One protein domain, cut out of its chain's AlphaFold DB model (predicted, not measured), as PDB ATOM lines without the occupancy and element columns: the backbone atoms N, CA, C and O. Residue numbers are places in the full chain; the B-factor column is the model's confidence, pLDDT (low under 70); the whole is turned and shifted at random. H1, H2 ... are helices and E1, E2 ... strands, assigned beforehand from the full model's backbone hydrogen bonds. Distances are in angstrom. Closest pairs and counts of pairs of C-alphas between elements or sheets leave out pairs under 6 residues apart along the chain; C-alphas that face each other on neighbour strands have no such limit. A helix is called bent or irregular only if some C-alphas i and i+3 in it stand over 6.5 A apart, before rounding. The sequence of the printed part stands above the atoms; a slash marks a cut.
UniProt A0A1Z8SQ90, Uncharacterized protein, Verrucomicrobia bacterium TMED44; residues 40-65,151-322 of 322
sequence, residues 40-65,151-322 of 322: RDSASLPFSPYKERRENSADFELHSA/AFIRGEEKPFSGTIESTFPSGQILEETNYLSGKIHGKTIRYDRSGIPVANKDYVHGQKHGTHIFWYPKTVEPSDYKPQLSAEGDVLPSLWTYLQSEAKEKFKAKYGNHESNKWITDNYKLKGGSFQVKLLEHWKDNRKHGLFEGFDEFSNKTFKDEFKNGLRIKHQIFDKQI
ATOM      1  N   ARG A  40     -48.659 -35.082   0.231       93.31
ATOM      2  CA  ARG A  40     -47.569 -34.223  -0.261       93.31
ATOM      3  C   ARG A  40     -46.324 -34.199   0.615       93.31
ATOM      4  O   ARG A  40     -45.216 -34.373   0.122       93.31
ATOM      5  N   ASP A  41     -46.534 -33.991   1.907       94.25
ATOM      6  CA  ASP A  41     -45.491 -33.785   2.911       94.25
ATOM      7  C   ASP A  41     -45.239 -35.042   3.760       94.25
ATOM      8  O   ASP A  41     -44.799 -34.957   4.907       94.25
ATOM      9  N   SER A  42     -45.526 -36.227   3.214       94.94
ATOM     10  CA  SER A  42     -45.325 -37.502   3.898       94.94
ATOM     11  C   SER A  42     -44.192 -38.316   3.288       94.94
ATOM     12  O   SER A  42     -44.241 -38.729   2.128       94.94
ATOM     13  N   ALA A  43     -43.197 -38.628   4.120       93.75
ATOM     14  CA  ALA A  43     -42.110 -39.529   3.754       93.75
ATOM     15  C   ALA A  43     -42.488 -41.021   3.842       93.75
ATOM     16  O   ALA A  43     -41.837 -41.862   3.223       93.75
ATOM     17  N   SER A  44     -43.533 -41.375   4.598       93.25
ATOM     18  CA  SER A  44     -43.914 -42.772   4.846       93.25
ATOM     19  C   SER A  44     -44.946 -43.296   3.850       93.25
ATOM     20  O   SER A  44     -44.835 -44.445   3.415       93.25
ATOM     21  N   LEU A  45     -45.903 -42.462   3.436       93.62
ATOM     22  CA  LEU A  45     -47.002 -42.869   2.560       93.62
ATOM     23  C   LEU A  45     -46.502 -43.271   1.159       93.62
ATOM     24  O   LEU A  45     -45.530 -42.697   0.664       93.62
ATOM     25  N   PRO A  46     -47.080 -44.307   0.529       91.44
ATOM     26  CA  PRO A  46     -46.753 -44.671  -0.848       91.44
ATOM     27  C   PRO A  46     -47.302 -43.624  -1.825       91.44
ATOM     28  O   PRO A  46     -48.274 -42.941  -1.502       91.44
ATOM     29  N   PHE A  47     -46.686 -43.504  -3.003       90.75
ATOM     30  CA  PHE A  47     -47.118 -42.579  -4.064       90.75
ATOM     31  C   PHE A  47     -47.241 -41.112  -3.607       90.75
ATOM     32  O   PHE A  47     -48.023 -40.336  -4.153       90.75
ATOM     33  N   SER A  48     -46.517 -40.726  -2.548       95.25
ATOM     34  CA  SER A  48     -46.485 -39.335  -2.119       95.25
ATOM     35  C   SER A  48     -45.589 -38.521  -3.052       95.25
ATOM     36  O   SER A  48     -44.560 -39.032  -3.508       95.25
ATOM     37  N   PRO A  49     -45.898 -37.233  -3.287       95.12
ATOM     38  CA  PRO A  49     -45.022 -36.334  -4.031       95.12
ATOM     39  C   PRO A  49     -43.569 -36.361  -3.550       95.12
ATOM     40  O   PRO A  49     -42.665 -36.402  -4.373       95.12
ATOM     41  N   TYR A  50     -43.329 -36.472  -2.240       96.56
ATOM     42  CA  TYR A  50     -41.981 -36.662  -1.697       96.56
ATOM     43  C   TYR A  50     -41.197 -37.835  -2.328       96.56
ATOM     44  O   TYR A  50     -39.987 -37.728  -2.517       96.56
ATOM     45  N   LYS A  51     -41.863 -38.956  -2.643       94.62
ATOM     46  CA  LYS A  51     -41.219 -40.163  -3.192       94.62
ATOM     47  C   LYS A  51     -41.090 -40.154  -4.711       94.62
ATOM     48  O   LYS A  51     -40.140 -40.736  -5.227       94.62
ATOM     49  N   GLU A  52     -42.044 -39.551  -5.412       94.75
ATOM     50  CA  GLU A  52     -42.166 -39.703  -6.870       94.75
ATOM     51  C   GLU A  52     -41.820 -38.442  -7.648       94.75
ATOM     52  O   GLU A  52     -41.292 -38.527  -8.756       94.75
ATOM     53  N   ARG A  53     -42.100 -37.270  -7.076       95.94
ATOM     54  CA  ARG A  53     -41.929 -35.997  -7.768       95.94
ATOM     55  C   ARG A  53     -40.444 -35.700  -7.953       95.94
ATOM     56  O   ARG A  53     -39.686 -35.679  -6.981       95.94
ATOM     57  N   ARG A  54     -40.051 -35.424  -9.195       96.44
ATOM     58  CA  ARG A  54     -38.703 -35.004  -9.594       96.44
ATOM     59  C   ARG A  54     -38.810 -33.701 -10.380       96.44
ATOM     60  O   ARG A  54     -39.655 -33.613 -11.262       96.44
ATOM     61  N   GLU A  55     -38.000 -32.706 -10.037       97.31
ATOM     62  CA  GLU A  55     -38.003 -31.381 -10.677       97.31
ATOM     63  C   GLU A  55     -36.583 -30.924 -11.004       97.31
ATOM     64  O   GLU A  55     -35.621 -31.292 -10.323       97.31
ATOM     65  N   ASN A  56     -36.444 -30.079 -12.025       96.19
ATOM     66  CA  ASN A  56     -35.147 -29.537 -12.406       96.19
ATOM     67  C   ASN A  56     -34.719 -28.392 -11.474       96.19
ATOM     68  O   ASN A  56     -35.496 -27.503 -11.133       96.19
ATOM     69  N   SER A  57     -33.432 -28.359 -11.135       95.94
ATOM     70  CA  SER A  57     -32.798 -27.275 -10.379       95.94
ATOM     71  C   SER A  57     -32.949 -25.870 -10.992       95.94
ATOM     72  O   SER A  57     -32.788 -24.889 -10.277       95.94
ATOM     73  N   ALA A  58     -33.271 -25.739 -12.284       95.12
ATOM     74  CA  ALA A  58     -33.494 -24.449 -12.947       95.12
ATOM     75  C   ALA A  58     -34.760 -23.710 -12.463       95.12
ATOM     76  O   ALA A  58     -34.807 -22.474 -12.490       95.12
ATOM     77  N   ASP A  59     -35.761 -24.462 -12.004       95.25
ATOM     78  CA  ASP A  59     -37.019 -23.933 -11.465       95.25
ATOM     79  C   ASP A  59     -37.021 -23.899  -9.930       95.25
ATOM     80  O   ASP A  59     -37.989 -23.463  -9.313       95.25
ATOM     81  N   PHE A  60     -35.930 -24.339  -9.302       94.75
ATOM     82  CA  PHE A  60     -35.761 -24.341  -7.857       94.75
ATOM     83  C   PHE A  60     -35.473 -22.935  -7.320       94.75
ATOM     84  O   PHE A  60     -34.563 -22.243  -7.778       94.75
ATOM     85  N   GLU A  61     -36.195 -22.545  -6.273       95.75
ATOM     86  CA  GLU A  61     -36.002 -21.286  -5.559       95.75
ATOM     87  C   GLU A  61     -35.865 -21.539  -4.055       95.75
ATOM     88  O   GLU A  61     -36.664 -22.251  -3.445       95.75
ATOM     89  N   LEU A  62     -34.861 -20.922  -3.428       95.38
ATOM     90  CA  LEU A  62     -34.681 -20.980  -1.981       95.38
ATOM     91  C   LEU A  62     -35.173 -19.678  -1.352       95.38
ATOM     92  O   LEU A  62     -34.526 -18.635  -1.459       95.38
ATOM     93  N   HIS A  63     -36.309 -19.728  -0.665       95.75
ATOM     94  CA  HIS A  63     -36.834 -18.569   0.051       95.75
ATOM     95  C   HIS A  63     -36.208 -18.522   1.440       95.75
ATOM     96  O   HIS A  63     -36.181 -19.524   2.154       95.75
ATOM     97  N   SER A  64     -35.675 -17.360   1.825       95.50
ATOM     98  CA  SER A  64     -34.952 -17.199   3.093       95.50
ATOM     99  C   SER A  64     -35.816 -17.501   4.329       95.50
ATOM    100  O   SER A  64     -37.044 -17.502   4.259       95.50
ATOM    101  N   ALA A  65     -35.167 -17.748   5.472       95.50
ATOM    102  CA  ALA A  65     -35.860 -17.844   6.757       95.50
ATOM    103  C   ALA A  65     -36.692 -16.582   7.023       95.50
ATOM    104  O   ALA A  65     -36.322 -15.489   6.582       95.50
ATOM    105  N   ALA A 151     -37.185 -24.564   0.390       96.88
ATOM    106  CA  ALA A 151     -37.216 -24.791  -1.042       96.88
ATOM    107  C   ALA A 151     -38.634 -24.677  -1.610       96.88
ATOM    108  O   ALA A 151     -39.582 -25.228  -1.043       96.88
ATOM    109  N   PHE A 152     -38.737 -24.027  -2.762       96.88
ATOM    110  CA  PHE A 152     -39.934 -23.868  -3.580       96.88
ATOM    111  C   PHE A 152     -39.599 -24.176  -5.041       96.88
ATOM    112  O   PHE A 152     -38.435 -24.152  -5.444       96.88
ATOM    113  N   ILE A 153     -40.636 -24.452  -5.826       96.81
ATOM    114  CA  ILE A 153     -40.566 -24.433  -7.288       96.81
ATOM    115  C   ILE A 153     -41.158 -23.110  -7.761       96.81
ATOM    116  O   ILE A 153     -42.147 -22.639  -7.194       96.81
ATOM    117  N   ARG A 154     -40.558 -22.496  -8.782       94.81
ATOM    118  CA  ARG A 154     -41.019 -21.230  -9.354       94.81
ATOM    119  C   ARG A 154     -42.503 -21.317  -9.706       94.81
ATOM    120  O   ARG A 154     -42.932 -22.189 -10.453       94.81
ATOM    121  N   GLY A 155     -43.280 -20.376  -9.176       92.69
ATOM    122  CA  GLY A 155     -44.730 -20.316  -9.375       92.69
ATOM    123  C   GLY A 155     -45.552 -21.140  -8.377       92.69
ATOM    124  O   GLY A 155     -46.765 -20.959  -8.324       92.69
ATOM    125  N   GLU A 156     -44.931 -21.979  -7.543       93.62
ATOM    126  CA  GLU A 156     -45.628 -22.672  -6.459       93.62
ATOM    127  C   GLU A 156     -45.645 -21.844  -5.175       93.62
ATOM    128  O   GLU A 156     -44.648 -21.268  -4.749       93.62
ATOM    129  N   GLU A 157     -46.801 -21.824  -4.513       90.75
ATOM    130  CA  GLU A 157     -46.969 -21.087  -3.257       90.75
ATOM    131  C   GLU A 157     -46.524 -21.874  -2.030       90.75
ATOM    132  O   GLU A 157     -46.271 -21.289  -0.981       90.75
ATOM    133  N   LYS A 158     -46.467 -23.205  -2.139       92.69
ATOM    134  CA  LYS A 158     -46.180 -24.078  -1.007       92.69
ATOM    135  C   LYS A 158     -44.763 -24.648  -1.095       92.69
ATOM    136  O   LYS A 158     -44.290 -24.911  -2.198       92.69
ATOM    137  N   PRO A 159     -44.126 -24.954   0.051       95.62
ATOM    138  CA  PRO A 159     -42.799 -25.556   0.061       95.62
ATOM    139  C   PRO A 159     -42.759 -26.883  -0.700       95.62
ATOM    140  O   PRO A 159     -43.709 -27.673  -0.625       95.62
ATOM    141  N   PHE A 160     -41.651 -27.125  -1.395       97.25
ATOM    142  CA  PHE A 160     -41.450 -28.280  -2.261       97.25
ATOM    143  C   PHE A 160     -41.242 -29.578  -1.467       97.25
ATOM    144  O   PHE A 160     -40.526 -29.608  -0.462       97.25
ATOM    145  N   SER A 161     -41.840 -30.662  -1.961       97.94
ATOM    146  CA  SER A 161     -41.643 -32.029  -1.473       97.94
ATOM    147  C   SER A 161     -41.418 -32.950  -2.668       97.94
ATOM    148  O   SER A 161     -42.303 -33.072  -3.516       97.94
ATOM    149  N   GLY A 162     -40.242 -33.569  -2.737       97.69
ATOM    150  CA  GLY A 162     -39.789 -34.366  -3.877       97.69
ATOM    151  C   GLY A 162     -38.267 -34.364  -4.002       97.69
ATOM    152  O   GLY A 162     -37.549 -34.033  -3.056       97.69
ATOM    153  N   THR A 163     -37.764 -34.701  -5.184       98.38
ATOM    154  CA  THR A 163     -36.332 -34.685  -5.510       98.38
ATOM    155  C   THR A 163     -36.035 -33.565  -6.503       98.38
ATOM    156  O   THR A 163     -36.688 -33.463  -7.535       98.38
ATOM    157  N   ILE A 164     -35.051 -32.723  -6.197       98.25
ATOM    158  CA  ILE A 164     -34.500 -31.753  -7.148       98.25
ATOM    159  C   ILE A 164     -33.289 -32.371  -7.832       98.25
ATOM    160  O   ILE A 164     -32.420 -32.929  -7.156       98.25
ATOM    161  N   GLU A 165     -33.214 -32.226  -9.147       97.75
ATOM    162  CA  GLU A 165     -32.155 -32.776  -9.982       97.75
ATOM    163  C   GLU A 165     -31.432 -31.679 -10.761       97.75
ATOM    164  O   GLU A 165     -32.042 -30.796 -11.368       97.75
ATOM    165  N   SER A 166     -30.108 -31.765 -10.790       97.31
ATOM    166  CA  SER A 166     -29.267 -31.013 -11.719       97.31
ATOM    167  C   SER A 166     -28.562 -31.983 -12.656       97.31
ATOM    168  O   SER A 166     -28.149 -33.067 -12.243       97.31
ATOM    169  N   THR A 167     -28.418 -31.613 -13.927       97.12
ATOM    170  CA  THR A 167     -27.874 -32.493 -14.967       97.12
ATOM    171  C   THR A 167     -26.705 -31.844 -15.701       97.12
ATOM    172  O   THR A 167     -26.600 -30.625 -15.824       97.12
ATOM    173  N   PHE A 168     -25.795 -32.676 -16.198       96.31
ATOM    174  CA  PHE A 168     -24.805 -32.283 -17.189       96.31
ATOM    175  C   PHE A 168     -25.452 -32.146 -18.576       96.31
ATOM    176  O   PHE A 168     -26.486 -32.769 -18.829       96.31
ATOM    177  N   PRO A 169     -24.796 -31.458 -19.533       94.81
ATOM    178  CA  PRO A 169     -25.265 -31.399 -20.920       94.81
ATOM    179  C   PRO A 169     -25.454 -32.769 -21.592       94.81
ATOM    180  O   PRO A 169     -26.240 -32.883 -22.523       94.81
ATOM    181  N   SER A 170     -24.765 -33.817 -21.120       93.12
ATOM    182  CA  SER A 170     -24.949 -35.190 -21.615       93.12
ATOM    183  C   SER A 170     -26.261 -35.845 -21.161       93.12
ATOM    184  O   SER A 170     -26.563 -36.963 -21.572       93.12
ATOM    185  N   GLY A 171     -27.023 -35.205 -20.268       94.94
ATOM    186  CA  GLY A 171     -28.182 -35.804 -19.605       94.94
ATOM    187  C   GLY A 171     -27.818 -36.736 -18.443       94.94
ATOM    188  O   GLY A 171     -28.698 -37.392 -17.894       94.94
ATOM    189  N   GLN A 172     -26.540 -36.821 -18.054       96.94
ATOM    190  CA  GLN A 172     -26.135 -37.444 -16.791       96.94
ATOM    191  C   GLN A 172     -26.565 -36.558 -15.622       96.94
ATOM    192  O   GLN A 172     -26.300 -35.358 -15.628       96.94
ATOM    193  N   ILE A 173     -27.169 -37.144 -14.590       97.75
ATOM    194  CA  ILE A 173     -27.461 -36.419 -13.351       97.75
ATOM    195  C   ILE A 173     -26.149 -36.071 -12.637       97.75
ATOM    196  O   ILE A 173     -25.320 -36.943 -12.384       97.75
ATOM    197  N   LEU A 174     -25.972 -34.788 -12.326       98.00
ATOM    198  CA  LEU A 174     -24.879 -34.252 -11.522       98.00
ATOM    199  C   LEU A 174     -25.194 -34.392 -10.031       98.00
ATOM    200  O   LEU A 174     -24.347 -34.862  -9.278       98.00
ATOM    201  N   GLU A 175     -26.384 -33.979  -9.598       98.12
ATOM    202  CA  GLU A 175     -26.794 -34.029  -8.193       98.12
ATOM    203  C   GLU A 175     -28.306 -34.243  -8.069       98.12
ATOM    204  O   GLU A 175     -29.080 -33.589  -8.767       98.12
ATOM    205  N   GLU A 176     -28.700 -35.126  -7.155       98.06
ATOM    206  CA  GLU A 176     -30.073 -35.354  -6.698       98.06
ATOM    207  C   GLU A 176     -30.162 -34.941  -5.230       98.06
ATOM    208  O   GLU A 176     -29.341 -35.375  -4.418       98.06
ATOM    209  N   THR A 177     -31.151 -34.130  -4.860       98.31
ATOM    210  CA  THR A 177     -31.406 -33.763  -3.461       98.31
ATOM    211  C   THR A 177     -32.875 -33.931  -3.112       98.31
ATOM    212  O   THR A 177     -33.739 -33.296  -3.716       98.31
ATOM    213  N   ASN A 178     -33.156 -34.738  -2.091       98.00
ATOM    214  CA  ASN A 178     -34.500 -34.921  -1.559       98.00
ATOM    215  C   ASN A 178     -34.884 -33.788  -0.593       98.00
ATOM    216  O   ASN A 178     -34.135 -33.437   0.325       98.00
ATOM    217  N   TYR A 179     -36.089 -33.256  -0.773       98.19
ATOM    218  CA  TYR A 179     -36.700 -32.230   0.062       98.19
ATOM    219  C   TYR A 179     -38.053 -32.705   0.583       98.19
ATOM    220  O   TYR A 179     -38.841 -33.281  -0.159       98.19
ATOM    221  N   LEU A 180     -38.341 -32.405   1.847       98.00
ATOM    222  CA  LEU A 180     -39.631 -32.607   2.497       98.00
ATOM    223  C   LEU A 180     -40.071 -31.287   3.133       98.00
ATOM    224  O   LEU A 180     -39.390 -30.751   4.014       98.00
ATOM    225  N   SER A 181     -41.208 -30.762   2.682       95.88
ATOM    226  CA  SER A 181     -41.774 -29.479   3.110       95.88
ATOM    227  C   SER A 181     -40.757 -28.336   3.045       95.88
ATOM    228  O   SER A 181     -40.606 -27.549   3.981       95.88
ATOM    229  N   GLY A 182     -40.009 -28.282   1.945       96.69
ATOM    230  CA  GLY A 182     -38.989 -27.280   1.663       96.69
ATOM    231  C   GLY A 182     -37.652 -27.487   2.377       96.69
ATOM    232  O   GLY A 182     -36.719 -26.733   2.126       96.69
ATOM    233  N   LYS A 183     -37.508 -28.486   3.253       97.12
ATOM    234  CA  LYS A 183     -36.245 -28.776   3.956       97.12
ATOM    235  C   LYS A 183     -35.582 -30.005   3.354       97.12
ATOM    236  O   LYS A 183     -36.273 -30.972   3.064       97.12
ATOM    237  N   ILE A 184     -34.252 -30.014   3.247       97.38
ATOM    238  CA  ILE A 184     -33.518 -31.213   2.810       97.38
ATOM    239  C   ILE A 184     -33.853 -32.377   3.758       97.38
ATOM    240  O   ILE A 184     -33.714 -32.256   4.977       97.38
ATOM    241  N   HIS A 185     -34.329 -33.496   3.229       98.00
ATOM    242  CA  HIS A 185     -34.740 -34.659   4.013       98.00
ATOM    243  C   HIS A 185     -34.612 -35.907   3.146       98.00
ATOM    244  O   HIS A 185     -35.167 -35.945   2.055       98.00
ATOM    245  N   GLY A 186     -33.897 -36.922   3.625       97.50
ATOM    246  CA  GLY A 186     -33.491 -38.073   2.823       97.50
ATOM    247  C   GLY A 186     -32.061 -37.917   2.314       97.50
ATOM    248  O   GLY A 186     -31.182 -37.493   3.065       97.50
ATOM    249  N   LYS A 187     -31.819 -38.286   1.054       97.81
ATOM    250  CA  LYS A 187     -30.473 -38.326   0.473       97.81
ATOM    251  C   LYS A 187     -30.166 -37.093  -0.375       97.81
ATOM    252  O   LYS A 187     -31.030 -36.551  -1.058       97.81
ATOM    253  N   THR A 188     -28.899 -36.698  -0.360       98.38
ATOM    254  CA  THR A 188     -28.272 -35.899  -1.414       98.38
ATOM    255  C   THR A 188     -27.169 -36.736  -2.033       98.38
ATOM    256  O   THR A 188     -26.226 -37.111  -1.331       98.38
ATOM    257  N   ILE A 189     -27.264 -37.015  -3.329       98.31
ATOM    258  CA  ILE A 189     -26.286 -37.820  -4.057       98.31
ATOM    259  C   ILE A 189     -25.720 -36.986  -5.195       98.31
ATOM    260  O   ILE A 189     -26.468 -36.406  -5.971       98.31
ATOM    261  N   ARG A 190     -24.395 -36.932  -5.292       98.31
ATOM    262  CA  ARG A 190     -23.677 -36.261  -6.373       98.31
ATOM    263  C   ARG A 190     -22.896 -37.288  -7.171       98.31
ATOM    264  O   ARG A 190     -22.252 -38.147  -6.572       98.31
ATOM    265  N   TYR A 191     -22.896 -37.148  -8.487       97.81
ATOM    266  CA  TYR A 191     -22.180 -38.007  -9.421       97.81
ATOM    267  C   TYR A 191     -21.222 -37.186 -10.288       97.81
ATOM    268  O   TYR A 191     -21.336 -35.961 -10.400       97.81
ATOM    269  N   ASP A 192     -20.268 -37.864 -10.913       96.69
ATOM    270  CA  ASP A 192     -19.474 -37.298 -11.996       96.69
ATOM    271  C   ASP A 192     -20.147 -37.505 -13.369       96.69
ATOM    272  O   ASP A 192     -21.276 -37.989 -13.480       96.69
ATOM    273  N   ARG A 193     -19.449 -37.121 -14.444       96.44
ATOM    274  CA  ARG A 193     -19.950 -37.243 -15.825       96.44
ATOM    275  C   ARG A 193     -20.112 -38.692 -16.298       96.44
ATOM    276  O   ARG A 193     -20.849 -38.924 -17.252       96.44
ATOM    277  N   SER A 194     -19.436 -39.639 -15.654       94.50
ATOM    278  CA  SER A 194     -19.507 -41.076 -15.929       94.50
ATOM    279  C   SER A 194     -20.496 -41.796 -15.004       94.50
ATOM    280  O   SER A 194     -20.643 -43.013 -15.084       94.50
ATOM    281  N   GLY A 195     -21.184 -41.055 -14.128       95.69
ATOM    282  CA  GLY A 195     -22.137 -41.577 -13.153       95.69
ATOM    283  C   GLY A 195     -21.506 -42.179 -11.902       95.69
ATOM    284  O   GLY A 195     -22.235 -42.707 -11.063       95.69
ATOM    285  N   ILE A 196     -20.185 -42.093 -11.728       95.94
ATOM    286  CA  ILE A 196     -19.523 -42.548 -10.502       95.94
ATOM    287  C   ILE A 196     -19.978 -41.632  -9.356       95.94
ATOM    288  O   ILE A 196     -19.956 -40.405  -9.504       95.94
ATOM    289  N   PRO A 197     -20.418 -42.185  -8.211       96.81
ATOM    290  CA  PRO A 197     -20.817 -41.374  -7.071       96.81
ATOM    291  C   PRO A 197     -19.608 -40.617  -6.516       96.81
ATOM    292  O   PRO A 197     -18.550 -41.191  -6.296       96.81
ATOM    293  N   VAL A 198     -19.786 -39.328  -6.250       97.94
ATOM    294  CA  VAL A 198     -18.792 -38.424  -5.650       97.94
ATOM    295  C   VAL A 198     -19.123 -38.168  -4.183       97.94
ATOM    296  O   VAL A 198     -18.228 -38.102  -3.340       97.94
ATOM    297  N   ALA A 199     -20.413 -38.049  -3.858       98.44
ATOM    298  CA  ALA A 199     -20.888 -37.879  -2.491       98.44
ATOM    299  C   ALA A 199     -22.288 -38.475  -2.307       98.44
ATOM    300  O   ALA A 199     -23.114 -38.412  -3.212       98.44
ATOM    301  N   ASN A 200     -22.566 -39.018  -1.125       98.44
ATOM    302  CA  ASN A 200     -23.884 -39.477  -0.691       98.44
ATOM    303  C   ASN A 200     -24.047 -39.061   0.764       98.44
ATOM    304  O   ASN A 200     -23.250 -39.455   1.614       98.44
ATOM    305  N   LYS A 201     -25.031 -38.215   1.031       98.69
ATOM    306  CA  LYS A 201     -25.217 -37.560   2.322       98.69
ATOM    307  C   LYS A 201     -26.651 -37.743   2.778       98.69
ATOM    308  O   LYS A 201     -27.574 -37.457   2.020       98.69
ATOM    309  N   ASP A 202     -26.821 -38.155   4.024       98.12
ATOM    310  CA  ASP A 202     -28.123 -38.316   4.661       98.12
ATOM    311  C   ASP A 202     -28.522 -37.065   5.471       98.12
ATOM    312  O   ASP A 202     -27.713 -36.420   6.153       98.12
ATOM    313  N   TYR A 203     -29.796 -36.697   5.396       98.25
ATOM    314  CA  TYR A 203     -30.349 -35.531   6.074       98.25
ATOM    315  C   TYR A 203     -31.718 -35.829   6.672       98.25
ATOM    316  O   TYR A 203     -32.535 -36.541   6.093       98.25
ATOM    317  N   VAL A 204     -32.004 -35.206   7.812       97.69
ATOM    318  CA  VAL A 204     -33.322 -35.226   8.450       97.69
ATOM    319  C   VAL A 204     -33.727 -33.790   8.770       97.69
ATOM    320  O   VAL A 204     -33.121 -33.130   9.614       97.69
ATOM    321  N   HIS A 205     -34.750 -33.292   8.071       95.25
ATOM    322  CA  HIS A 205     -35.332 -31.955   8.273       95.25
ATOM    323  C   HIS A 205     -34.300 -30.810   8.255       95.25
ATOM    324  O   HIS A 205     -34.329 -29.907   9.091       95.25
ATOM    325  N   GLY A 206     -33.383 -30.852   7.292       95.75
ATOM    326  CA  GLY A 206     -32.331 -29.859   7.071       95.75
ATOM    327  C   GLY A 206     -31.062 -30.092   7.891       95.75
ATOM    328  O   GLY A 206     -30.098 -29.347   7.738       95.75
ATOM    329  N   GLN A 207     -31.030 -31.113   8.748       96.94
ATOM    330  CA  GLN A 207     -29.874 -31.429   9.583       96.94
ATOM    331  C   GLN A 207     -29.115 -32.624   9.014       96.94
ATOM    332  O   GLN A 207     -29.732 -33.605   8.604       96.94
ATOM    333  N   LYS A 208     -27.779 -32.568   9.029       97.81
ATOM    334  CA  LYS A 208     -26.936 -33.734   8.753       97.81
ATOM    335  C   LYS A 208     -27.283 -34.837   9.746       97.81
ATOM    336  O   LYS A 208     -27.276 -34.606  10.959       97.81
ATOM    337  N   HIS A 209     -27.561 -36.021   9.229       98.12
ATOM    338  CA  HIS A 209     -27.924 -37.187  10.018       98.12
ATOM    339  C   HIS A 209     -27.429 -38.444   9.295       98.12
ATOM    340  O   HIS A 209     -27.229 -38.399   8.091       98.12
ATOM    341  N   GLY A 210     -27.228 -39.560   9.989       97.50
ATOM    342  CA  GLY A 210     -26.823 -40.812   9.347       97.50
ATOM    343  C   GLY A 210     -25.403 -40.754   8.779       97.50
ATOM    344  O   GLY A 210     -24.506 -40.189   9.406       97.50
ATOM    345  N   THR A 211     -25.195 -41.368   7.615       98.12
ATOM    346  CA  THR A 211     -23.862 -41.577   7.042       98.12
ATOM    347  C   THR A 211     -23.633 -40.642   5.862       98.12
ATOM    348  O   THR A 211     -24.460 -40.538   4.959       98.12
ATOM    349  N   HIS A 212     -22.505 -39.936   5.857       98.62
ATOM    350  CA  HIS A 212     -22.036 -39.167   4.706       98.62
ATOM    351  C   HIS A 212     -20.796 -39.865   4.160       98.62
ATOM    352  O   HIS A 212     -19.837 -40.097   4.892       98.62
ATOM    353  N   ILE A 213     -20.827 -40.226   2.882       98.56
ATOM    354  CA  ILE A 213     -19.728 -40.903   2.198       98.56
ATOM    355  C   ILE A 213     -19.290 -40.034   1.031       98.56
ATOM    356  O   ILE A 213     -20.118 -39.526   0.273       98.56
ATOM    357  N   PHE A 214     -17.983 -39.883   0.888       98.44
ATOM    358  CA  PHE A 214     -17.341 -39.217  -0.232       98.44
ATOM    359  C   PHE A 214     -16.405 -40.204  -0.904       98.44
ATOM    360  O   PHE A 214     -15.717 -40.967  -0.222       98.44
ATOM    361  N   TRP A 215     -16.342 -40.154  -2.226       98.19
ATOM    362  CA  TRP A 215     -15.494 -41.028  -3.025       98.19
ATOM    363  C   TRP A 215     -14.498 -40.218  -3.843       98.19
ATOM    364  O   TRP A 215     -14.728 -39.053  -4.181       98.19
ATOM    365  N   TYR A 216     -13.381 -40.851  -4.170       95.88
ATOM    366  CA  TYR A 216     -12.573 -40.445  -5.309       95.88
ATOM    367  C   TYR A 216     -13.263 -40.905  -6.602       95.88
ATOM    368  O   TYR A 216     -13.957 -41.923  -6.586       95.88
ATOM    369  N   PRO A 217     -13.053 -40.216  -7.737       92.25
ATOM    370  CA  PRO A 217     -13.551 -40.651  -9.041       92.25
ATOM    371  C   PRO A 217     -12.702 -41.819  -9.578       92.25
ATOM    372  O   PRO A 217     -12.052 -41.714 -10.615       92.25
ATOM    373  N   LYS A 218     -12.628 -42.913  -8.812       93.19
ATOM    374  CA  LYS A 218     -11.851 -44.116  -9.116       93.19
ATOM    375  C   LYS A 218     -12.663 -45.366  -8.810       93.19
ATOM    376  O   LYS A 218     -13.321 -45.466  -7.768       93.19
ATOM    377  N   THR A 219     -12.577 -46.320  -9.721       94.00
ATOM    378  CA  THR A 219     -13.133 -47.658  -9.555       94.00
ATOM    379  C   THR A 219     -12.145 -48.547  -8.808       94.00
ATOM    380  O   THR A 219     -10.932 -48.363  -8.877       94.00
ATOM    381  N   VAL A 220     -12.684 -49.496  -8.053       93.81
ATOM    382  CA  VAL A 220     -11.947 -50.569  -7.390       93.81
ATOM    383  C   VAL A 220     -12.461 -51.862  -7.994       93.81
ATOM    384  O   VAL A 220     -13.635 -52.208  -7.815       93.81
ATOM    385  N   GLU A 221     -11.615 -52.502  -8.794       93.69
ATOM    386  CA  GLU A 221     -11.959 -53.707  -9.546       93.69
ATOM    387  C   GLU A 221     -12.145 -54.903  -8.603       93.69
ATOM    388  O   GLU A 221     -11.439 -55.008  -7.594       93.69
ATOM    389  N   PRO A 222     -13.083 -55.814  -8.904       93.00
ATOM    390  CA  PRO A 222     -13.215 -57.039  -8.136       93.00
ATOM    391  C   PRO A 222     -12.011 -57.955  -8.386       93.00
ATOM    392  O   PRO A 222     -11.489 -58.049  -9.498       93.00
ATOM    393  N   SER A 223     -11.561 -58.644  -7.334       87.62
ATOM    394  CA  SER A 223     -10.331 -59.448  -7.354       87.62
ATOM    395  C   SER A 223     -10.374 -60.650  -8.302       87.62
ATOM    396  O   SER A 223      -9.332 -61.206  -8.636       87.62
ATOM    397  N   ASP A 224     -11.566 -61.088  -8.696       90.38
ATOM    398  CA  ASP A 224     -11.816 -62.247  -9.550       90.38
ATOM    399  C   ASP A 224     -12.069 -61.883 -11.024       90.38
ATOM    400  O   ASP A 224     -12.271 -62.783 -11.847       90.38
ATOM    401  N   TYR A 225     -12.026 -60.596 -11.391       91.06
ATOM    402  CA  TYR A 225     -12.190 -60.196 -12.786       91.06
ATOM    403  C   TYR A 225     -11.026 -60.688 -13.650       91.06
ATOM    404  O   TYR A 225      -9.849 -60.511 -13.333       91.06
ATOM    405  N   LYS A 226     -11.375 -61.272 -14.796       89.81
ATOM    406  CA  LYS A 226     -10.432 -61.655 -15.847       89.81
ATOM    407  C   LYS A 226     -10.703 -60.793 -17.078       89.81
ATOM    408  O   LYS A 226     -11.872 -60.706 -17.458       89.81
ATOM    409  N   PRO A 227      -9.669 -60.201 -17.708       91.06
ATOM    410  CA  PRO A 227      -9.830 -59.426 -18.933       91.06
ATOM    411  C   PRO A 227     -10.627 -60.187 -19.992       91.06
ATOM    412  O   PRO A 227     -10.409 -61.381 -20.208       91.06
ATOM    413  N   GLN A 228     -11.554 -59.485 -20.639       89.38
ATOM    414  CA  GLN A 228     -12.436 -60.033 -21.672       89.38
ATOM    415  C   GLN A 228     -12.165 -59.355 -23.014       89.38
ATOM    416  O   GLN A 228     -11.504 -58.322 -23.056       89.38
ATOM    417  N   LEU A 229     -12.653 -59.934 -24.111       87.81
ATOM    418  CA  LEU A 229     -12.558 -59.324 -25.439       87.81
ATOM    419  C   LEU A 229     -13.814 -58.498 -25.738       87.81
ATOM    420  O   LEU A 229     -14.916 -58.897 -25.358       87.81
ATOM    421  N   SER A 230     -13.650 -57.363 -26.414       85.50
ATOM    422  CA  SER A 230     -14.759 -56.590 -26.976       85.50
ATOM    423  C   SER A 230     -15.351 -57.289 -28.206       85.50
ATOM    424  O   SER A 230     -14.798 -58.275 -28.706       85.50
ATOM    425  N   ALA A 231     -16.462 -56.764 -28.729       80.25
ATOM    426  CA  ALA A 231     -17.061 -57.253 -29.974       80.25
ATOM    427  C   ALA A 231     -16.110 -57.117 -31.183       80.25
ATOM    428  O   ALA A 231     -16.177 -57.905 -32.123       80.25
ATOM    429  N   GLU A 232     -15.197 -56.149 -31.131       81.62
ATOM    430  CA  GLU A 232     -14.175 -55.856 -32.137       81.62
ATOM    431  C   GLU A 232     -12.874 -56.649 -31.925       81.62
ATOM    432  O   GLU A 232     -11.960 -56.562 -32.742       81.62
ATOM    433  N   GLY A 233     -12.788 -57.444 -30.852       83.50
ATOM    434  CA  GLY A 233     -11.606 -58.236 -30.511       83.50
ATOM    435  C   GLY A 233     -10.557 -57.503 -29.671       83.50
ATOM    436  O   GLY A 233      -9.478 -58.057 -29.452       83.50
ATOM    437  N   ASP A 234     -10.853 -56.303 -29.164       87.00
ATOM    438  CA  ASP A 234      -9.949 -55.566 -28.275       87.00
ATOM    439  C   ASP A 234      -9.945 -56.173 -26.867       87.00
ATOM    440  O   ASP A 234     -10.985 -56.555 -26.333       87.00
ATOM    441  N   VAL A 235      -8.781 -56.229 -26.215       89.75
ATOM    442  CA  VAL A 235      -8.687 -56.693 -24.821       89.75
ATOM    443  C   VAL A 235      -9.169 -55.592 -23.875       89.75
ATOM    444  O   VAL A 235      -8.594 -54.507 -23.821       89.75
ATOM    445  N   LEU A 236     -10.195 -55.894 -23.079       91.31
ATOM    446  CA  LEU A 236     -10.806 -55.013 -22.088       91.31
ATOM    447  C   LEU A 236     -10.232 -55.327 -20.694       91.31
ATOM    448  O   LEU A 236     -10.641 -56.307 -20.055       91.31
ATOM    449  N   PRO A 237      -9.279 -54.511 -20.199       89.50
ATOM    450  CA  PRO A 237      -8.449 -54.868 -19.049       89.50
ATOM    451  C   PRO A 237      -9.183 -54.791 -17.707       89.50
ATOM    452  O   PRO A 237      -8.728 -55.395 -16.740       89.50
ATOM    453  N   SER A 238     -10.301 -54.067 -17.634       94.19
ATOM    454  CA  SER A 238     -11.068 -53.856 -16.404       94.19
ATOM    455  C   SER A 238     -12.548 -54.166 -16.611       94.19
ATOM    456  O   SER A 238     -13.063 -54.031 -17.729       94.19
ATOM    457  N   LEU A 239     -13.242 -54.543 -15.535       95.12
ATOM    458  CA  LEU A 239     -14.683 -54.762 -15.563       95.12
ATOM    459  C   LEU A 239     -15.406 -53.465 -15.927       95.12
ATOM    460  O   LEU A 239     -16.406 -53.493 -16.646       95.12
ATOM    461  N   TRP A 240     -14.889 -52.327 -15.462       95.25
ATOM    462  CA  TRP A 240     -15.436 -51.019 -15.794       95.25
ATOM    463  C   TRP A 240     -15.404 -50.749 -17.302       95.25
ATOM    464  O   TRP A 240     -16.434 -50.417 -17.888       95.25
ATOM    465  N   THR A 241     -14.253 -50.950 -17.955       94.25
ATOM    466  CA  THR A 241     -14.115 -50.765 -19.411       94.25
ATOM    467  C   THR A 241     -15.001 -51.744 -20.179       94.25
ATOM    468  O   THR A 241     -15.612 -51.365 -21.177       94.25
ATOM    469  N   TYR A 242     -15.126 -52.982 -19.693       94.06
ATOM    470  CA  TYR A 242     -16.027 -53.966 -20.285       94.06
ATOM    471  C   TYR A 242     -17.490 -53.520 -20.243       94.06
ATOM    472  O   TYR A 242     -18.150 -53.477 -21.279       94.06
ATOM    473  N   LEU A 243     -17.983 -53.078 -19.086       95.44
ATOM    474  CA  LEU A 243     -19.356 -52.583 -18.965       95.44
ATOM    475  C   LEU A 243     -19.591 -51.305 -19.777       95.44
ATOM    476  O   LEU A 243     -20.684 -51.113 -20.304       95.44
ATOM    477  N   GLN A 244     -18.588 -50.432 -19.912       94.94
ATOM    478  CA  GLN A 244     -18.679 -49.267 -20.796       94.94
ATOM    479  C   GLN A 244     -18.830 -49.677 -22.265       94.94
ATOM    480  O   GLN A 244     -19.657 -49.096 -22.969       94.94
ATOM    481  N   SER A 245     -18.081 -50.688 -22.719       93.88
ATOM    482  CA  SER A 245     -18.216 -51.257 -24.066       93.88
ATOM    483  C   SER A 245     -19.613 -51.854 -24.280       93.88
ATOM    484  O   SER A 245     -20.301 -51.461 -25.223       93.88
ATOM    485  N   GLU A 246     -20.108 -52.680 -23.349       94.00
ATOM    486  CA  GLU A 246     -21.469 -53.237 -23.423       94.00
ATOM    487  C   GLU A 246     -22.549 -52.146 -23.439       94.00
ATOM    488  O   GLU A 246     -23.521 -52.214 -24.196       94.00
ATOM    489  N   ALA A 247     -22.392 -51.111 -22.610       95.25
ATOM    490  CA  ALA A 247     -23.333 -50.002 -22.548       95.25
ATOM    491  C   ALA A 247     -23.339 -49.185 -23.844       95.25
ATOM    492  O   ALA A 247     -24.400 -48.722 -24.269       95.25
ATOM    493  N   LYS A 248     -22.184 -49.009 -24.486       94.75
ATOM    494  CA  LYS A 248     -22.086 -48.296 -25.761       94.75
ATOM    495  C   LYS A 248     -22.908 -48.999 -26.842       94.75
ATOM    496  O   LYS A 248     -23.719 -48.344 -27.496       94.75
ATOM    497  N   GLU A 249     -22.797 -50.321 -26.940       93.12
ATOM    498  CA  GLU A 249     -23.587 -51.130 -27.877       93.12
ATOM    499  C   GLU A 249     -25.082 -51.140 -27.532       93.12
ATOM    500  O   GLU A 249     -25.945 -50.985 -28.404       93.12
ATOM    501  N   LYS A 250     -25.411 -51.263 -26.242       95.50
ATOM    502  CA  LYS A 250     -26.795 -51.338 -25.761       95.50
ATOM    503  C   LYS A 250     -27.561 -50.024 -25.916       95.50
ATOM    504  O   LYS A 250     -28.719 -50.035 -26.331       95.50
ATOM    505  N   PHE A 251     -26.950 -48.899 -25.549       95.62
ATOM    506  CA  PHE A 251     -27.622 -47.597 -25.476       95.62
ATOM    507  C   PHE A 251     -27.379 -46.716 -26.707       95.62
ATOM    508  O   PHE A 251     -28.168 -45.799 -26.953       95.62
ATOM    509  N   LYS A 252     -26.349 -46.999 -27.515       94.94
ATOM    510  CA  LYS A 252     -26.045 -46.301 -28.775       94.94
ATOM    511  C   LYS A 252     -26.031 -44.779 -28.588       94.94
ATOM    512  O   LYS A 252     -25.261 -44.264 -27.786       94.94
ATOM    513  N   ALA A 253     -26.922 -44.051 -29.265       93.56
ATOM    514  CA  ALA A 253     -27.040 -42.593 -29.167       93.56
ATOM    515  C   ALA A 253     -27.365 -42.075 -27.750       93.56
ATOM    516  O   ALA A 253     -27.136 -40.905 -27.463       93.56
ATOM    517  N   LYS A 254     -27.897 -42.927 -26.863       93.75
ATOM    518  CA  LYS A 254     -28.182 -42.588 -25.461       93.75
ATOM    519  C   LYS A 254     -26.999 -42.853 -24.522       93.75
ATOM    520  O   LYS A 254     -27.112 -42.587 -23.330       93.75
ATOM    521  N   TYR A 255     -25.884 -43.392 -25.016       95.62
ATOM    522  CA  TYR A 255     -24.703 -43.641 -24.194       95.62
ATOM    523  C   TYR A 255     -24.168 -42.343 -23.564       95.62
ATOM    524  O   TYR A 255     -24.035 -41.321 -24.235       95.62
ATOM    525  N   GLY A 256     -23.853 -42.391 -22.267       92.94
ATOM    526  CA  GLY A 256     -23.365 -41.254 -21.481       92.94
ATOM    527  C   GLY A 256     -24.461 -40.420 -20.804       92.94
ATOM    528  O   GLY A 256     -24.140 -39.483 -20.065       92.94
ATOM    529  N   ASN A 257     -25.738 -40.750 -21.023       95.44
ATOM    530  CA  ASN A 257     -26.853 -40.204 -20.250       95.44
ATOM    531  C   ASN A 257     -26.979 -40.884 -18.869       95.44
ATOM    532  O   ASN A 257     -26.314 -41.883 -18.586       95.44
ATOM    533  N   HIS A 258     -27.891 -40.385 -18.025       95.88
ATOM    534  CA  HIS A 258     -28.120 -40.966 -16.700       95.88
ATOM    535  C   HIS A 258     -28.491 -42.454 -16.731       95.88
ATOM    536  O   HIS A 258     -27.951 -43.228 -15.950       95.88
ATOM    537  N   GLU A 259     -29.377 -42.873 -17.636       96.19
ATOM    538  CA  GLU A 259     -29.847 -44.262 -17.719       96.19
ATOM    539  C   GLU A 259     -28.704 -45.250 -18.013       96.19
ATOM    540  O   GLU A 259     -28.559 -46.266 -17.330       96.19
ATOM    541  N   SER A 260     -27.859 -44.931 -18.995       97.19
ATOM    542  CA  SER A 260     -26.728 -45.768 -19.401       97.19
ATOM    543  C   SER A 260     -25.641 -45.834 -18.327       97.19
ATOM    544  O   SER A 260     -25.192 -46.925 -17.975       97.19
ATOM    545  N   ASN A 261     -25.277 -44.701 -17.727       97.00
ATOM    546  CA  ASN A 261     -24.300 -44.657 -16.639       97.00
ATOM    547  C   ASN A 261     -24.827 -45.325 -15.360       97.00
ATOM    548  O   ASN A 261     -24.086 -46.028 -14.668       97.00
ATOM    549  N   LYS A 262     -26.119 -45.171 -15.051       97.00
ATOM    550  CA  LYS A 262     -26.769 -45.899 -13.957       97.00
ATOM    551  C   LYS A 262     -26.717 -47.406 -14.208       97.00
ATOM    552  O   LYS A 262     -26.362 -48.155 -13.307       97.00
ATOM    553  N   TRP A 263     -26.981 -47.854 -15.437       97.75
ATOM    554  CA  TRP A 263     -26.839 -49.265 -15.795       97.75
ATOM    555  C   TRP A 263     -25.401 -49.764 -15.594       97.75
ATOM    556  O   TRP A 263     -25.221 -50.807 -14.967       97.75
ATOM    557  N   ILE A 264     -24.383 -49.019 -16.046       97.44
ATOM    558  CA  ILE A 264     -22.968 -49.382 -15.836       97.44
ATOM    559  C   ILE A 264     -22.672 -49.514 -14.341       97.44
ATOM    560  O   ILE A 264     -22.186 -50.548 -13.895       97.44
ATOM    561  N   THR A 265     -22.989 -48.487 -13.554       96.75
ATOM    562  CA  THR A 265     -22.645 -48.434 -12.125       96.75
ATOM    563  C   THR A 265     -23.380 -49.479 -11.288       96.75
ATOM    564  O   THR A 265     -22.776 -50.056 -10.382       96.75
ATOM    565  N   ASP A 266     -24.645 -49.770 -11.597       97.25
ATOM    566  CA  ASP A 266     -25.411 -50.829 -10.935       97.25
ATOM    567  C   ASP A 266     -24.819 -52.211 -11.259       97.25
ATOM    568  O   ASP A 266     -24.559 -52.994 -10.345       97.25
ATOM    569  N   ASN A 267     -24.517 -52.501 -12.530       96.94
ATOM    570  CA  ASN A 267     -23.906 -53.779 -12.924       96.94
ATOM    571  C   ASN A 267     -22.485 -53.936 -12.386       96.94
ATOM    572  O   ASN A 267     -22.101 -55.032 -11.984       96.94
ATOM    573  N   TYR A 268     -21.723 -52.844 -12.333       96.81
ATOM    574  CA  TYR A 268     -20.378 -52.837 -11.779       96.81
ATOM    575  C   TYR A 268     -20.395 -53.255 -10.305       96.81
ATOM    576  O   TYR A 268     -19.661 -54.162  -9.920       96.81
ATOM    577  N   LYS A 269     -21.315 -52.692  -9.508       95.88
ATOM    578  CA  LYS A 269     -21.525 -53.100  -8.108       95.88
ATOM    579  C   LYS A 269     -22.013 -54.538  -7.973       95.88
ATOM    580  O   LYS A 269     -21.530 -55.266  -7.113       95.88
ATOM    581  N   LEU A 270     -22.966 -54.956  -8.810       95.75
ATOM    582  CA  LEU A 270     -23.518 -56.317  -8.778       95.75
ATOM    583  C   LEU A 270     -22.457 -57.383  -9.067       95.75
ATOM    584  O   LEU A 270     -22.510 -58.468  -8.495       95.75
ATOM    585  N   LYS A 271     -21.482 -57.067  -9.922       95.25
ATOM    586  CA  LYS A 271     -20.349 -57.934 -10.261       95.25
ATOM    587  C   LYS A 271     -19.158 -57.783  -9.300       95.25
ATOM    588  O   LYS A 271     -18.064 -58.227  -9.621       95.25
ATOM    589  N   GLY A 272     -19.356 -57.166  -8.132       94.25
ATOM    590  CA  GLY A 272     -18.353 -57.069  -7.064       94.25
ATOM    591  C   GLY A 272     -17.425 -55.853  -7.139       94.25
ATOM    592  O   GLY A 272     -16.615 -55.654  -6.237       94.25
ATOM    593  N   GLY A 273     -17.541 -55.021  -8.175       95.06
ATOM    594  CA  GLY A 273     -16.811 -53.762  -8.261       95.06
ATOM    595  C   GLY A 273     -17.276 -52.756  -7.205       95.06
ATOM    596  O   GLY A 273     -18.435 -52.732  -6.789       95.06
ATOM    597  N   SER A 274     -16.378 -51.885  -6.758       95.19
ATOM    598  CA  SER A 274     -16.708 -50.817  -5.809       95.19
ATOM    599  C   SER A 274     -16.029 -49.496  -6.175       95.19
ATOM    600  O   SER A 274     -15.303 -49.409  -7.162       95.19
ATOM    601  N   PHE A 275     -16.306 -48.430  -5.427       95.69
ATOM    602  CA  PHE A 275     -15.710 -47.114  -5.667       95.69
ATOM    603  C   PHE A 275     -14.811 -46.731  -4.506       95.69
ATOM    604  O   PHE A 275     -15.149 -46.983  -3.346       95.69
ATOM    605  N   GLN A 276     -13.690 -46.087  -4.822       95.94
ATOM    606  CA  GLN A 276     -12.680 -45.728  -3.838       95.94
ATOM    607  C   GLN A 276     -13.242 -44.702  -2.850       95.94
ATOM    608  O   GLN A 276     -13.424 -43.530  -3.185       95.94
ATOM    609  N   VAL A 277     -13.520 -45.134  -1.618       97.25
ATOM    610  CA  VAL A 277     -13.960 -44.231  -0.547       97.25
ATOM    611  C   VAL A 277     -12.815 -43.280  -0.220       97.25
ATOM    612  O   VAL A 277     -11.658 -43.684  -0.178       97.25
ATOM    613  N   LYS A 278     -13.157 -42.010  -0.017       97.50
ATOM    614  CA  LYS A 278     -12.267 -40.932   0.421       97.50
ATOM    615  C   LYS A 278     -12.492 -40.600   1.889       97.50
ATOM    616  O   LYS A 278     -11.546 -40.418   2.649       97.50
ATOM    617  N   LEU A 279     -13.758 -40.472   2.272       98.19
ATOM    618  CA  LEU A 279     -14.147 -40.041   3.604       98.19
ATOM    619  C   LEU A 279     -15.500 -40.643   3.969       98.19
ATOM    620  O   LEU A 279     -16.455 -40.554   3.197       98.19
ATOM    621  N   LEU A 280     -15.563 -41.221   5.160       98.12
ATOM    622  CA  LEU A 280     -16.768 -41.696   5.818       98.12
ATOM    623  C   LEU A 280     -17.011 -40.830   7.055       98.12
ATOM    624  O   LEU A 280     -16.120 -40.686   7.890       98.12
ATOM    625  N   GLU A 281     -18.209 -40.276   7.189       98.50
ATOM    626  CA  GLU A 281     -18.617 -39.465   8.333       98.50
ATOM    627  C   GLU A 281     -19.958 -39.949   8.886       98.50
ATOM    628  O   GLU A 281     -20.890 -40.218   8.125       98.50
ATOM    629  N   HIS A 282     -20.094 -39.977  10.209       98.38
ATOM    630  CA  HIS A 282     -21.363 -40.268  10.866       98.38
ATOM    631  C   HIS A 282     -21.883 -39.054  11.649       98.38
ATOM    632  O   HIS A 282     -21.183 -38.439  12.461       98.38
ATOM    633  N   TRP A 283     -23.142 -38.700  11.409       98.44
ATOM    634  CA  TRP A 283     -23.774 -37.493  11.930       98.44
ATOM    635  C   TRP A 283     -25.065 -37.807  12.685       98.44
ATOM    636  O   TRP A 283     -25.841 -38.686  12.314       98.44
ATOM    637  N   LYS A 284     -25.335 -37.018  13.722       98.19
ATOM    638  CA  LYS A 284     -26.620 -36.976  14.416       98.19
ATOM    639  C   LYS A 284     -26.971 -35.527  14.714       98.19
ATOM    640  O   LYS A 284     -26.289 -34.879  15.505       98.19
ATOM    641  N   ASP A 285     -28.013 -35.025  14.064       96.62
ATOM    642  CA  ASP A 285     -28.578 -33.687  14.282       96.62
ATOM    643  C   ASP A 285     -27.501 -32.589  14.207       96.62
ATOM    644  O   ASP A 285     -27.246 -31.858  15.167       96.62
ATOM    645  N   ASN A 286     -26.793 -32.543  13.068       97.12
ATOM    646  CA  ASN A 286     -25.656 -31.651  12.788       97.12
ATOM    647  C   ASN A 286     -24.416 -31.824  13.686       97.12
ATOM    648  O   ASN A 286     -23.451 -31.072  13.544       97.12
ATOM    649  N   ARG A 287     -24.381 -32.823  14.574       97.81
ATOM    650  CA  ARG A 287     -23.216 -33.126  15.417       97.81
ATOM    651  C   ARG A 287     -22.507 -34.382  14.929       97.81
ATOM    652  O   ARG A 287     -23.157 -35.358  14.562       97.81
ATOM    653  N   LYS A 288     -21.171 -34.375  14.970       97.94
ATOM    654  CA  LYS A 288     -20.366 -35.580  14.721       97.94
ATOM    655  C   LYS A 288     -20.742 -36.652  15.745       97.94
ATOM    656  O   LYS A 288     -20.696 -36.395  16.951       97.94
ATOM    657  N   HIS A 289     -21.154 -37.826  15.291       98.00
ATOM    658  CA  HIS A 289     -21.623 -38.892  16.169       98.00
ATOM    659  C   HIS A 289     -21.423 -40.245  15.491       98.00
ATOM    660  O   HIS A 289     -22.110 -40.549  14.526       98.00
ATOM    661  N   GLY A 290     -20.513 -41.057  16.020       97.31
ATOM    662  CA  GLY A 290     -20.099 -42.326  15.436       97.31
ATOM    663  C   GLY A 290     -18.705 -42.253  14.821       97.31
ATOM    664  O   GLY A 290     -17.858 -41.465  15.249       97.31
ATOM    665  N   LEU A 291     -18.475 -43.121  13.844       97.56
ATOM    666  CA  LEU A 291     -17.180 -43.342  13.217       97.56
ATOM    667  C   LEU A 291     -16.863 -42.267  12.166       97.56
ATOM    668  O   LEU A 291     -17.753 -41.763  11.490       97.56
ATOM    669  N   PHE A 292     -15.593 -41.903  12.031       98.25
ATOM    670  CA  PHE A 292     -15.082 -41.067  10.951       98.25
ATOM    671  C   PHE A 292     -13.807 -41.713  10.422       98.25
ATOM    672  O   PHE A 292     -12.860 -41.900  11.182       98.25
ATOM    673  N   GLU A 293     -13.774 -42.060   9.141       97.94
ATOM    674  CA  GLU A 293     -12.618 -42.713   8.519       97.94
ATOM    675  C   GLU A 293     -12.215 -41.976   7.246       97.94
ATOM    676  O   GLU A 293     -13.043 -41.725   6.369       97.94
ATOM    677  N   GLY A 294     -10.933 -41.635   7.156       97.31
ATOM    678  CA  GLY A 294     -10.315 -41.100   5.951       97.31
ATOM    679  C   GLY A 294      -9.503 -42.170   5.243       97.31
ATOM    680  O   GLY A 294      -8.851 -42.994   5.887       97.31
ATOM    681  N   PHE A 295      -9.507 -42.123   3.918       96.25
ATOM    682  CA  PHE A 295      -8.753 -43.028   3.062       96.25
ATOM    683  C   PHE A 295      -8.010 -42.223   1.998       96.25
ATOM    684  O   PHE A 295      -8.474 -41.157   1.585       96.25
ATOM    685  N   ASP A 296      -6.855 -42.717   1.567       93.50
ATOM    686  CA  ASP A 296      -6.156 -42.183   0.404       93.50
ATOM    687  C   ASP A 296      -6.692 -42.786  -0.909       93.50
ATOM    688  O   ASP A 296      -7.635 -43.581  -0.933       93.50
ATOM    689  N   GLU A 297      -6.096 -42.387  -2.032       91.62
ATOM    690  CA  GLU A 297      -6.498 -42.858  -3.361       91.62
ATOM    691  C   GLU A 297      -6.204 -44.342  -3.628       91.62
ATOM    692  O   GLU A 297      -6.621 -44.854  -4.667       91.62
ATOM    693  N   PHE A 298      -5.479 -45.008  -2.728       90.38
ATOM    694  CA  PHE A 298      -5.052 -46.401  -2.828       90.38
ATOM    695  C   PHE A 298      -5.755 -47.292  -1.793       90.38
ATOM    696  O   PHE A 298      -5.296 -48.400  -1.532       90.38
ATOM    697  N   SER A 299      -6.855 -46.824  -1.189       90.38
ATOM    698  CA  SER A 299      -7.585 -47.514  -0.114       90.38
ATOM    699  C   SER A 299      -6.848 -47.646   1.221       90.38
ATOM    700  O   SER A 299      -7.375 -48.284   2.136       90.38
ATOM    701  N   ASN A 300      -5.698 -46.997   1.410       92.62
ATOM    702  CA  ASN A 300      -5.056 -46.993   2.719       92.62
ATOM    703  C   ASN A 300      -5.811 -46.048   3.650       92.62
ATOM    704  O   ASN A 300      -6.110 -44.906   3.290       92.62
ATOM    705  N   LYS A 301      -6.097 -46.505   4.871       94.94
ATOM    706  CA  LYS A 301      -6.642 -45.627   5.913       94.94
ATOM    707  C   LYS A 301      -5.614 -44.551   6.238       94.94
ATOM    708  O   LYS A 301      -4.441 -44.862   6.380       94.94
ATOM    709  N   THR A 302      -6.067 -43.310   6.374       95.44
ATOM    710  CA  THR A 302      -5.241 -42.165   6.791       95.44
ATOM    711  C   THR A 302      -5.533 -41.775   8.234       95.44
ATOM    712  O   THR A 302      -4.624 -41.463   8.999       95.44
ATOM    713  N   PHE A 303      -6.799 -41.858   8.648       96.62
ATOM    714  CA  PHE A 303      -7.200 -41.676  10.039       96.62
ATOM    715  C   PHE A 303      -8.482 -42.442  10.365       96.62
ATOM    716  O   PHE A 303      -9.275 -42.785   9.482       96.62
ATOM    717  N   LYS A 304      -8.697 -42.657  11.662       97.75
ATOM    718  CA  LYS A 304      -9.922 -43.200  12.238       97.75
ATOM    719  C   LYS A 304     -10.243 -42.490  13.549       97.75
ATOM    720  O   LYS A 304      -9.539 -42.658  14.544       97.75
ATOM    721  N   ASP A 305     -11.352 -41.763  13.558       97.81
ATOM    722  CA  ASP A 305     -11.859 -41.043  14.721       97.81
ATOM    723  C   ASP A 305     -13.221 -41.594  15.146       97.81
ATOM    724  O   ASP A 305     -14.017 -42.052  14.328       97.81
ATOM    725  N   GLU A 306     -13.518 -41.519  16.440       98.06
ATOM    726  CA  GLU A 306     -14.843 -41.831  16.975       98.06
ATOM    727  C   GLU A 306     -15.359 -40.626  17.762       98.06
ATOM    728  O   GLU A 306     -14.637 -40.050  18.580       98.06
ATOM    729  N   PHE A 307     -16.608 -40.236  17.513       98.12
ATOM    730  CA  PHE A 307     -17.253 -39.088  18.143       98.12
ATOM    731  C   PHE A 307     -18.517 -39.490  18.895       98.12
ATOM    732  O   PHE A 307     -19.299 -40.323  18.442       98.12
ATOM    733  N   LYS A 308     -18.791 -38.806  20.006       98.00
ATOM    734  CA  LYS A 308     -20.062 -38.876  20.726       98.00
ATOM    735  C   LYS A 308     -20.575 -37.463  20.968       98.00
ATOM    736  O   LYS A 308     -19.987 -36.697  21.722       98.00
ATOM    737  N   ASN A 309     -21.692 -37.125  20.328       95.56
ATOM    738  CA  ASN A 309     -22.379 -35.832  20.479       95.56
ATOM    739  C   ASN A 309     -21.482 -34.611  20.190       95.56
ATOM    740  O   ASN A 309     -21.569 -33.595  20.872       95.56
ATOM    741  N   GLY A 310     -20.630 -34.710  19.171       96.44
ATOM    742  CA  GLY A 310     -19.695 -33.664  18.758       96.44
ATOM    743  C   GLY A 310     -18.325 -33.736  19.433       96.44
ATOM    744  O   GLY A 310     -17.387 -33.120  18.937       96.44
ATOM    745  N   LEU A 311     -18.177 -34.519  20.504       97.25
ATOM    746  CA  LEU A 311     -16.910 -34.684  21.216       97.25
ATOM    747  C   LEU A 311     -16.145 -35.886  20.668       97.25
ATOM    748  O   LEU A 311     -16.705 -36.978  20.559       97.25
ATOM    749  N   ARG A 312     -14.868 -35.693  20.334       97.62
ATOM    750  CA  ARG A 312     -13.988 -36.788  19.910       97.62
ATOM    751  C   ARG A 312     -13.625 -37.642  21.122       97.62
ATOM    752  O   ARG A 312     -13.122 -37.111  22.106       97.62
ATOM    753  N   ILE A 313     -13.873 -38.946  21.039       97.88
ATOM    754  CA  ILE A 313     -13.601 -39.915  22.113       97.88
ATOM    755  C   ILE A 313     -12.456 -40.872  21.777       97.88
ATOM    756  O   ILE A 313     -11.820 -41.394  22.685       97.88
ATOM    757  N   LYS A 314     -12.174 -41.091  20.487       97.19
ATOM    758  CA  LYS A 314     -11.008 -41.849  20.017       97.19
ATOM    759  C   LYS A 314     -10.424 -41.190  18.781       97.19
ATOM    760  O   LYS A 314     -11.147 -40.549  18.018       97.19
ATOM    761  N   HIS A 315      -9.122 -41.363  18.612       96.19
ATOM    762  CA  HIS A 315      -8.359 -40.835  17.495       96.19
ATOM    763  C   HIS A 315      -7.213 -41.792  17.178       96.19
ATOM    764  O   HIS A 315      -6.512 -42.234  18.087       96.19
ATOM    765  N   GLN A 316      -7.036 -42.100  15.899       95.69
ATOM    766  CA  GLN A 316      -5.929 -42.893  15.387       95.69
ATOM    767  C   GLN A 316      -5.511 -42.336  14.026       95.69
ATOM    768  O   GLN A 316      -6.358 -42.143  13.152       95.69
ATOM    769  N   ILE A 317      -4.214 -42.102  13.844       94.00
ATOM    770  CA  ILE A 317      -3.608 -41.743  12.556       94.00
ATOM    771  C   ILE A 317      -2.868 -42.973  12.035       94.00
ATOM    772  O   ILE A 317      -2.350 -43.771  12.818       94.00
ATOM    773  N   PHE A 318      -2.858 -43.135  10.718       90.94
ATOM    774  CA  PHE A 318      -2.115 -44.179  10.032       90.94
ATOM    775  C   PHE A 318      -1.066 -43.501   9.157       90.94
ATOM    776  O   PHE A 318      -1.396 -42.876   8.147       90.94
ATOM    777  N   ASP A 319       0.195 -43.594   9.571       81.44
ATOM    778  CA  ASP A 319       1.308 -43.116   8.761       81.44
ATOM    779  C   ASP A 319       1.520 -44.052   7.571       81.44
ATOM    780  O   ASP A 319       1.343 -45.271   7.669       81.44
ATOM    781  N   LYS A 320       1.929 -43.483   6.434       68.50
ATOM    782  CA  LYS A 320       2.416 -44.295   5.321       68.50
ATOM    783  C   LYS A 320       3.702 -44.968   5.783       68.50
ATOM    784  O   LYS A 320       4.668 -44.277   6.099       68.50
ATOM    785  N   GLN A 321       3.713 -46.299   5.827       60.19
ATOM    786  CA  GLN A 321       4.981 -47.020   5.843       60.19
ATOM    787  C   GLN A 321       5.692 -46.653   4.537       60.19
ATOM    788  O   GLN A 321       5.158 -46.913   3.458       60.19
ATOM    789  N   ILE A 322       6.793 -45.908   4.670       48.59
ATOM    790  CA  ILE A 322       7.678 -45.513   3.569       48.59
ATOM    791  C   ILE A 322       8.316 -46.771   2.989       48.59
ATOM    792  O   ILE A 322       8.735 -47.629   3.798       48.59
TER     793      ILE A 322
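Overview. This is residues 40 to 65 and 151 to 322 of the 322 residues of an uncharacterized protein of Verrucomicrobia bacterium TMED44 (UniProt A0A1Z8SQ90). Ten strands stand side by side in one long, twisted wall, with a helical hairpin, H2 and H3, beside the strand ends where E8 stops and E9 starts, and H3 over one face there. Near the E1 end of the wall, the short helix H1 lies over E4 on that same face, and a small two-strand sheet, E2 and E3, sits close by. The 198 printed residues hold three named helices and twelve named strands, in the order H1 E1 E2 E3 E4 E5 E6 E7 E8 H2 H3 E9 E10 E11 E12, a mixed class of helices and strands. The large sheet runs E1, E4, E5, E6, E7, E8, E9, E10, E11, E12 and is mixed, with E1 and E4 parallel. The whole is only just loose, close to compact, with a radius of gyration of the C-alphas of 19.9 A and spans of 58 by 49 by 28 A.

Along the chain. H1 covers residues 49 to 52, starting at C-alpha 49 (-45.022, -36.334, -4.031). E1 is residues 54 to 56, E2 residues 60 to 63 and, after the cut, E3 residues 151 to 153. E4 is residues 162 to 167, E5 residues 173 to 180, E6 residues 183 to 191 and E7 residues 197 to 204. E8, residues 207 to 220, is 31.2 A long and bends by 78 degrees at residue 217; its C-alpha 220 is at (-11.947, -50.569, -7.390). H2, residues 239 to 254, is 20.7 A long and irregular, with C-alphas 250 and 253 9.4 A apart. H3 is residues 258 to 270, 17.9 A long. E9, residues 274 to 284, spans 26.4 A. E10 is residues 287 to 295, E11 residues 301 to 308, and E12 residues 311 to 317, ending at (-3.608, -41.743, 12.556).

Arrangement. In the large sheet the edge strands are E1 and E12. E1 is parallel to E4, with N 55 and O 163 2.9 A apart, within hydrogen-bond range. E4 to E8 form a meander, each strand the antiparallel neighbour of the one before, with pairs in range at N 164 and O 177, 2.9 A; N 176 and O 189, 2.8 A; N 188 and O 201, 2.8 A; and N 200 and O 213, 2.9 A. E8 and E9 are antiparallel, with N 212 and O 281 2.8 A apart. E9 to E12 form a second meander, with N 280 and O 293 at 2.8 A, N 292 and O 305 at 2.8 A, and N 304 and O 316 at 2.8 A. H1 is on the sheet, over E4, at a height of 6.3 A; the closest C-alphas are those of Tyr 50 and Gly 162, 3.9 A. H3 is on the same face at a height of 9.4 A; it lies over E9 and runs across the strands, at 88 degrees to E9 on the local plane. H2 and H3, a helical hairpin, touch at Leu 243 and Ile 264, their closest C-alphas, 5.8 A, at a shallow tilt of 26 degrees, opposite ways. H2 is only just not on the sheet, with 4 pairs of C-alphas within 10 A. E2 and E3 are antiparallel, with N 61 and O 152 2.9 A apart. In H3 every O i to N i+4 pair is within hydrogen-bond range, in H2 10 of 12, and H1 is too short for such a pair.

Size, cuts and confidence. The two C-alphas farthest apart, those of Glu 157 and Ile 322, are 60.2 A apart. Residues 66 to 150 are not printed, and C-alphas 65 and 151 are 10.5 A apart across the cut. The link from E8 to H2, residues 221 to 238, is long. The mean pLDDT of the printed part is 94.8, and residues 320 to 322 are under 70.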